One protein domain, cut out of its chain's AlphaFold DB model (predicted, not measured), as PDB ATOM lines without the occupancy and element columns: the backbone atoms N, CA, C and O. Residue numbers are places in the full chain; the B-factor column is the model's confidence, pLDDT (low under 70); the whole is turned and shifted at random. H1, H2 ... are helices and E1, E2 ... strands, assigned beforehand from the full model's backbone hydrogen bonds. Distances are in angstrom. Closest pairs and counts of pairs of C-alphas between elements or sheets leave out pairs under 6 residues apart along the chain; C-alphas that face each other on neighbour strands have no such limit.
ATOM      1  N   TYR A   3     152.560 154.288 201.784       93.62
ATOM      2  CA  TYR A   3     152.119 152.927 201.500       93.62
ATOM      3  C   TYR A   3     150.597 152.873 201.527       93.62
ATOM      4  O   TYR A   3     149.968 153.295 202.498       93.62
ATOM      5  N   TYR A   4     150.003 152.331 200.471       93.56
ATOM      6  CA  TYR A   4     148.554 152.265 200.330       93.56
ATOM      7  C   TYR A   4     148.103 150.872 199.920       93.56
ATOM      8  O   TYR A   4     148.776 150.178 199.163       93.56
ATOM      9  N   LYS A   5     146.919 150.489 200.381       93.31
ATOM     10  CA  LYS A   5     146.137 149.394 199.824       93.31
ATOM     11  C   LYS A   5     145.146 149.973 198.815       93.31
ATOM     12  O   LYS A   5     144.371 150.870 199.158       93.31
ATOM     13  N   VAL A   6     145.195 149.464 197.587       93.19
ATOM     14  CA  VAL A   6     144.436 149.945 196.426       93.19
ATOM     15  C   VAL A   6     143.686 148.799 195.755       93.19
ATOM     16  O   VAL A   6     144.081 147.635 195.854       93.19
ATOM     17  N   SER A   7     142.601 149.126 195.060       90.94
ATOM     18  CA  SER A   7     141.826 148.149 194.295       90.94
ATOM     19  C   SER A   7     142.423 147.914 192.905       90.94
ATOM     20  O   SER A   7     142.960 148.827 192.272       90.94
ATOM     21  N   ILE A   8     142.293 146.678 192.427       90.50
ATOM     22  CA  ILE A   8     142.605 146.265 191.061       90.50
ATOM     23  C   ILE A   8     141.286 146.192 190.293       90.50
ATOM     24  O   ILE A   8     140.430 145.355 190.579       90.50
ATOM     25  N   ASN A   9     141.128 147.055 189.293       87.00
ATOM     26  CA  ASN A   9     139.957 147.100 188.428       87.00
ATOM     27  C   ASN A   9     140.347 146.576 187.044       87.00
ATOM     28  O   ASN A   9     141.165 147.182 186.358       87.00
ATOM     29  N   GLN A  10     139.781 145.437 186.631       84.06
ATOM     30  CA  GLN A  10     140.080 144.801 185.334       84.06
ATOM     31  C   GLN A  10     141.585 144.540 185.099       84.06
ATOM     32  O   GLN A  10     142.082 144.672 183.984       84.06
ATOM     33  N   GLY A  11     142.321 144.180 186.156       79.69
ATOM     34  CA  GLY A  11     143.769 143.938 186.092       79.69
ATOM     35  C   GLY A  11     144.634 145.205 186.116       79.69
ATOM     36  O   GLY A  11     145.855 145.101 186.027       79.69
ATOM     37  N   VAL A  12     144.029 146.387 186.256       86.25
ATOM     38  CA  VAL A  12     144.725 147.676 186.334       86.25
ATOM     39  C   VAL A  12     144.608 148.231 187.750       86.25
ATOM     40  O   VAL A  12     143.534 148.215 188.353       86.25
ATOM     41  N   LEU A  13     145.722 148.714 188.294       86.81
ATOM     42  CA  LEU A  13     145.753 149.377 189.591       86.81
ATOM     43  C   LEU A  13     145.141 150.765 189.457       86.81
ATOM     44  O   LEU A  13     145.478 151.507 188.536       86.81
ATOM     45  N   ASP A  14     144.278 151.132 190.400       85.69
ATOM     46  CA  ASP A  14     143.671 152.461 190.443       85.69
ATOM     47  C   ASP A  14     144.655 153.530 190.956       85.69
ATOM     48  O   ASP A  14     144.394 154.175 191.966       85.69
ATOM     49  N   ILE A  15     145.812 153.685 190.298       87.31
ATOM     50  CA  ILE A  15     146.919 154.580 190.678       87.31
ATOM     51  C   ILE A  15     147.519 155.293 189.461       87.31
ATOM     52  O   ILE A  15     147.322 154.878 188.319       87.31
ATOM     53  N   ASN A  16     148.317 156.333 189.709       87.50
ATOM     54  CA  ASN A  16     149.260 156.830 188.711       87.50
ATOM     55  C   ASN A  16     150.535 155.973 188.731       87.50
ATOM     56  O   ASN A  16     151.262 155.942 189.724       87.50
ATOM     57  N   TYR A  17     150.817 155.278 187.630       85.62
ATOM     58  CA  TYR A  17     151.974 154.388 187.523       85.62
ATOM     59  C   TYR A  17     153.317 155.131 187.547       85.62
ATOM     60  O   TYR A  17     154.320 154.531 187.922       85.62
ATOM     61  N   GLU A  18     153.352 156.421 187.199       87.69
ATOM     62  CA  GLU A  18     154.578 157.236 187.269       87.69
ATOM     63  C   GLU A  18     155.057 157.453 188.713       87.69
ATOM     64  O   GLU A  18     156.256 157.589 188.977       87.69
ATOM     65  N   ASP A  19     154.119 157.423 189.659       90.12
ATOM     66  CA  ASP A  19     154.385 157.604 191.081       90.12
ATOM     67  C   ASP A  19     154.671 156.282 191.808       90.12
ATOM     68  O   ASP A  19     155.087 156.293 192.972       90.12
ATOM     69  N   MET A  20     154.469 155.145 191.131       90.81
ATOM     70  CA  MET A  20     154.654 153.810 191.693       90.81
ATOM     71  C   MET A  20     156.135 153.447 191.791       90.81
ATOM     72  O   MET A  20     156.867 153.452 190.803       90.81
ATOM     73  N   ILE A  21     156.568 153.084 192.998       91.81
ATOM     74  CA  ILE A  21     157.913 152.561 193.260       91.81
ATOM     75  C   ILE A  21     157.874 151.030 193.302       91.81
ATOM     76  O   ILE A  21     158.690 150.371 192.665       91.81
ATOM     77  N   GLU A  22     156.918 150.464 194.037       91.56
ATOM     78  CA  GLU A  22     156.750 149.018 194.197       91.56
ATOM     79  C   GLU A  22     155.262 148.685 194.356       91.56
ATOM     80  O   GLU A  22     154.503 149.470 194.925       91.56
ATOM     81  N   GLY A  23     154.835 147.526 193.859       91.38
ATOM     82  CA  GLY A  23     153.458 147.056 193.970       91.38
ATOM     83  C   GLY A  23     153.417 145.547 194.157       91.38
ATOM     84  O   GLY A  23     154.092 144.811 193.439       91.38
ATOM     85  N   ILE A  24     152.629 145.094 195.125       91.56
ATOM     86  CA  ILE A  24     152.454 143.685 195.466       91.56
ATOM     87  C   ILE A  24     150.962 143.381 195.384       91.56
ATOM     88  O   ILE A  24     150.159 143.920 196.149       91.56
ATOM     89  N   ALA A  25     150.577 142.521 194.444       91.56
ATOM     90  CA  ALA A  25     149.211 142.020 194.371       91.56
ATOM     91  C   ALA A  25     148.961 141.065 195.546       91.56
ATOM     92  O   ALA A  25     149.689 140.088 195.715       91.56
ATOM     93  N   ILE A  26     147.941 141.357 196.356       90.56
ATOM     94  CA  ILE A  26     147.544 140.518 197.499       90.56
ATOM     95  C   ILE A  26     146.346 139.626 197.152       90.56
ATOM     96  O   ILE A  26     146.160 138.578 197.766       90.56
ATOM     97  N   SER A  27     145.544 140.021 196.162       88.50
ATOM     98  CA  SER A  27     144.437 139.245 195.600       88.50
ATOM     99  C   SER A  27     144.164 139.675 194.152       88.50
ATOM    100  O   SER A  27     144.855 140.539 193.615       88.50
ATOM    101  N   GLU A  28     143.147 139.099 193.508       87.50
ATOM    102  CA  GLU A  28     142.719 139.510 192.159       87.50
ATOM    103  C   GLU A  28     142.131 140.931 192.116       87.50
ATOM    104  O   GLU A  28     142.107 141.561 191.061       87.50
ATOM    105  N   THR A  29     141.655 141.439 193.256       90.00
ATOM    106  CA  THR A  29     140.935 142.717 193.357       90.00
ATOM    107  C   THR A  29     141.662 143.750 194.208       90.00
ATOM    108  O   THR A  29     141.200 144.884 194.305       90.00
ATOM    109  N   GLU A  30     142.766 143.386 194.860       91.75
ATOM    110  CA  GLU A  30     143.483 144.261 195.783       91.75
ATOM    111  C   GLU A  30     145.001 144.107 195.645       91.75
ATOM    112  O   GLU A  30     145.541 143.009 195.481       91.75
ATOM    113  N   ALA A  31     145.704 145.225 195.792       92.88
ATOM    114  CA  ALA A  31     147.155 145.288 195.864       92.88
ATOM    115  C   ALA A  31     147.592 146.260 196.957       92.88
ATOM    116  O   ALA A  31     146.870 147.192 197.314       92.88
ATOM    117  N   VAL A  32     148.804 146.064 197.458       94.12
ATOM    118  CA  VAL A  32     149.505 147.056 198.268       94.12
ATOM    119  C   VAL A  32     150.589 147.706 197.419       94.12
ATOM    120  O   VAL A  32     151.299 147.027 196.681       94.12
ATOM    121  N   VAL A  33     150.703 149.027 197.488       93.56
ATOM    122  CA  VAL A  33     151.613 149.822 196.658       93.56
ATOM    123  C   VAL A  33     152.421 150.780 197.520       93.56
ATOM    124  O   VAL A  33     151.925 151.337 198.499       93.56
ATOM    125  N   MET A  34     153.674 150.977 197.129       94.19
ATOM    126  CA  MET A  34     154.571 151.996 197.650       94.19
ATOM    127  C   MET A  34     154.669 153.115 196.613       94.19
ATOM    128  O   MET A  34     155.135 152.893 195.490       94.19
ATOM    129  N   LEU A  35     154.235 154.314 196.997       93.00
ATOM    130  CA  LEU A  35     154.206 155.495 196.140       93.00
ATOM    131  C   LEU A  35     155.169 156.580 196.647       93.00
ATOM    132  O   LEU A  35     155.535 156.635 197.830       93.00
ATOM    133  N   ARG A  36     155.574 157.470 195.736       91.69
ATOM    134  CA  ARG A  36     156.332 158.687 196.068       91.69
ATOM    135  C   ARG A  36     155.497 159.639 196.932       91.69
ATOM    136  O   ARG A  36     154.273 159.635 196.878       91.69
ATOM    137  N   ASP A  37     156.167 160.502 197.694       86.12
ATOM    138  CA  ASP A  37     155.510 161.440 198.622       86.12
ATOM    139  C   ASP A  37     154.585 162.463 197.947       86.12
ATOM    140  O   ASP A  37     153.678 162.981 198.590       86.12
ATOM    141  N   ASN A  38     154.786 162.721 196.652       84.75
ATOM    142  CA  ASN A  38     153.972 163.649 195.863       84.75
ATOM    143  C   ASN A  38     152.813 162.968 195.113       84.75
ATOM    144  O   ASN A  38     152.163 163.627 194.306       84.75
ATOM    145  N   ALA A  39     152.578 161.670 195.330       84.00
ATOM    146  CA  ALA A  39     151.512 160.950 194.643       84.00
ATOM    147  C   ALA A  39     150.129 161.486 195.042       84.00
ATOM    148  O   ALA A  39     149.869 161.753 196.218       84.00
ATOM    149  N   GLU A  40     149.223 161.604 194.073       81.56
ATOM    150  CA  GLU A  40     147.835 161.977 194.346       81.56
ATOM    151  C   GLU A  40     147.137 160.884 195.159       81.56
ATOM    152  O   GLU A  40     146.993 159.749 194.706       81.56
ATOM    153  N   GLN A  41     146.676 161.228 196.361       81.31
ATOM    154  CA  GLN A  41     145.915 160.314 197.205       81.31
ATOM    155  C   GLN A  41     144.431 160.334 196.824       81.31
ATOM    156  O   GLN A  41     143.831 161.399 196.669       81.31
ATOM    157  N   ARG A  42     143.819 159.151 196.739       85.56
ATOM    158  CA  ARG A  42     142.376 158.982 196.508       85.56
ATOM    159  C   ARG A  42     141.679 158.479 197.769       85.56
ATOM    160  O   ARG A  42     142.270 157.750 198.560       85.56
ATOM    161  N   GLU A  43     140.405 158.831 197.942       81.31
ATOM    162  CA  GLU A  43     139.602 158.416 199.109       81.31
ATOM    163  C   GLU A  43     139.372 156.899 199.182       81.31
ATOM    164  O   GLU A  43     139.148 156.351 200.256       81.31
ATOM    165  N   THR A  44     139.447 156.212 198.043       85.00
ATOM    166  CA  THR A  44     139.297 154.755 197.944       85.00
ATOM    167  C   THR A  44     140.511 153.994 198.478       85.00
ATOM    168  O   THR A  44     140.441 152.778 198.653       85.00
ATOM    169  N   TRP A  45     141.631 154.677 198.729       91.06
ATOM    170  CA  TRP A  45     142.872 154.049 199.160       91.06
ATOM    171  C   TRP A  45     142.963 154.000 200.679       91.06
ATOM    172  O   TRP A  45     142.722 154.985 201.375       91.06
ATOM    173  N   THR A  46     143.386 152.854 201.205       90.44
ATOM    174  CA  THR A  46     143.632 152.702 202.644       90.44
ATOM    175  C   THR A  46     145.116 152.880 202.926       90.44
ATOM    176  O   THR A  46     145.931 152.130 202.397       90.44
ATOM    177  N   LEU A  47     145.480 153.858 203.757       92.00
ATOM    178  CA  LEU A  47     146.865 154.043 204.200       92.00
ATOM    179  C   LEU A  47     147.294 152.855 205.074       92.00
ATOM    180  O   LEU A  47     146.587 152.488 206.014       92.00
ATOM    181  N   ILE A  48     148.452 152.276 204.770       94.00
ATOM    182  CA  ILE A  48     149.066 151.187 205.538       94.00
ATOM    183  C   ILE A  48     150.462 151.601 206.012       94.00
ATOM    184  O   ILE A  48     151.038 152.576 205.528       94.00
ATOM    185  N   THR A  49     151.013 150.877 206.983       93.19
ATOM    186  CA  THR A  49     152.388 151.106 207.444       93.19
ATOM    187  C   THR A  49     153.403 150.384 206.559       93.19
ATOM    188  O   THR A  49     153.081 149.420 205.860       93.19
ATOM    189  N   GLU A  50     154.661 150.812 206.632       90.69
ATOM    190  CA  GLU A  50     155.777 150.114 205.987       90.69
ATOM    191  C   GLU A  50     155.905 148.660 206.463       90.69
ATOM    192  O   GLU A  50     156.126 147.757 205.662       90.69
ATOM    193  N   GLU A  51     155.718 148.414 207.763       88.69
ATOM    194  CA  GLU A  51     155.754 147.064 208.337       88.69
ATOM    195  C   GLU A  51     154.674 146.165 207.726       88.69
ATOM    196  O   GLU A  51     154.944 145.017 207.370       88.69
ATOM    197  N   GLN A  52     153.463 146.704 207.544       90.75
ATOM    198  CA  GLN A  52     152.381 145.997 206.867       90.75
ATOM    199  C   GLN A  52     152.751 145.714 205.413       90.75
ATOM    200  O   GLN A  52     152.607 144.575 204.982       90.75
ATOM    201  N   PHE A  53     153.281 146.692 204.674       91.94
ATOM    202  CA  PHE A  53     153.730 146.489 203.294       91.94
ATOM    203  C   PHE A  53     154.805 145.393 203.192       91.94
ATOM    204  O   PHE A  53     154.686 144.475 202.382       91.94
ATOM    205  N   ASN A  54     155.807 145.431 204.072       88.62
ATOM    206  CA  ASN A  54     156.888 144.448 204.113       88.62
ATOM    207  C   ASN A  54     156.401 143.039 204.478       88.62
ATOM    208  O   ASN A  54     156.992 142.068 204.015       88.62
ATOM    209  N   SER A  55     155.307 142.906 205.237       89.69
ATOM    210  CA  SER A  55     154.703 141.596 205.522       89.69
ATOM    211  C   SER A  55     154.144 140.891 204.278       89.69
ATOM    212  O   SER A  55     154.062 139.665 204.264       89.69
ATOM    213  N   TYR A  56     153.799 141.647 203.226       88.88
ATOM    214  CA  TYR A  56     153.325 141.102 201.949       88.88
ATOM    215  C   TYR A  56     154.458 140.793 200.969       88.88
ATOM    216  O   TYR A  56     154.211 140.157 199.944       88.88
ATOM    217  N   LYS A  57     155.698 141.226 201.246       86.38
ATOM    218  CA  LYS A  57     156.828 140.907 200.372       86.38
ATOM    219  C   LYS A  57     157.037 139.394 200.340       86.38
ATOM    220  O   LYS A  57     157.013 138.758 201.398       86.38
TER     221      LYS A  57
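This is residues 3 to 57 of the 108 residues of an uncharacterized protein of Pelotomaculum sp. PtaB.Bin104 (UniProt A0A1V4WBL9). A small, strongly twisted antiparallel sheet of four strands has one short helix, H1, packed over one face at E3 and E1. The chain folds E2 and E3 into a hairpin, and the last strand, E4, is a short one at the edge beside E1. The printed part has 55 residues, with four named strands and then one named helix along the chain; the sheet's order is E2, E3, E1, E4, and the class is mixed, helices and strands. The whole is compact, with a radius of gyration of the C-alphas of 10.1 A and spans of 28 by 24 by 19 A.

E1, residues 3 to 9, begins at C-alpha 3 (152.119, 152.927, 201.500) and is 18.8 A long. E2 is residues 20 to 25, 13.3 A, and E3 is residues 30 to 35, 15.5 A. E4 is residues 46 to 48. H1, residues 50 to 55, ends at C-alpha 55 (154.703, 141.596, 205.522).

E1 and E3 are antiparallel inner strands, with N 6 and O 31 at 2.8 A. E2 and E3 have N 24 and O 32 at 2.8 A. E1 and E4 have N 5 and O 46 at 2.8 A. E2 and E4 are apart. H1 is on the sheet at a height over the sheet of 9.2 A, only just over E3 and E1, with 3 C-alphas on each; it runs along the strands, at 19 degrees to E1 on the local plane. The closest C-alphas of E3 and H1 are those of Val 32 and Phe 53, 6.6 A apart. In H1 every O i to N i+4 pair is within hydrogen-bond range.

The C-alphas farthest apart, those of Gln 10 and Glu 51, are 27.9 A apart. The printed part has no cut and no long link. The mean pLDDT of the printed part is 89.2, and no printed residue is under 70.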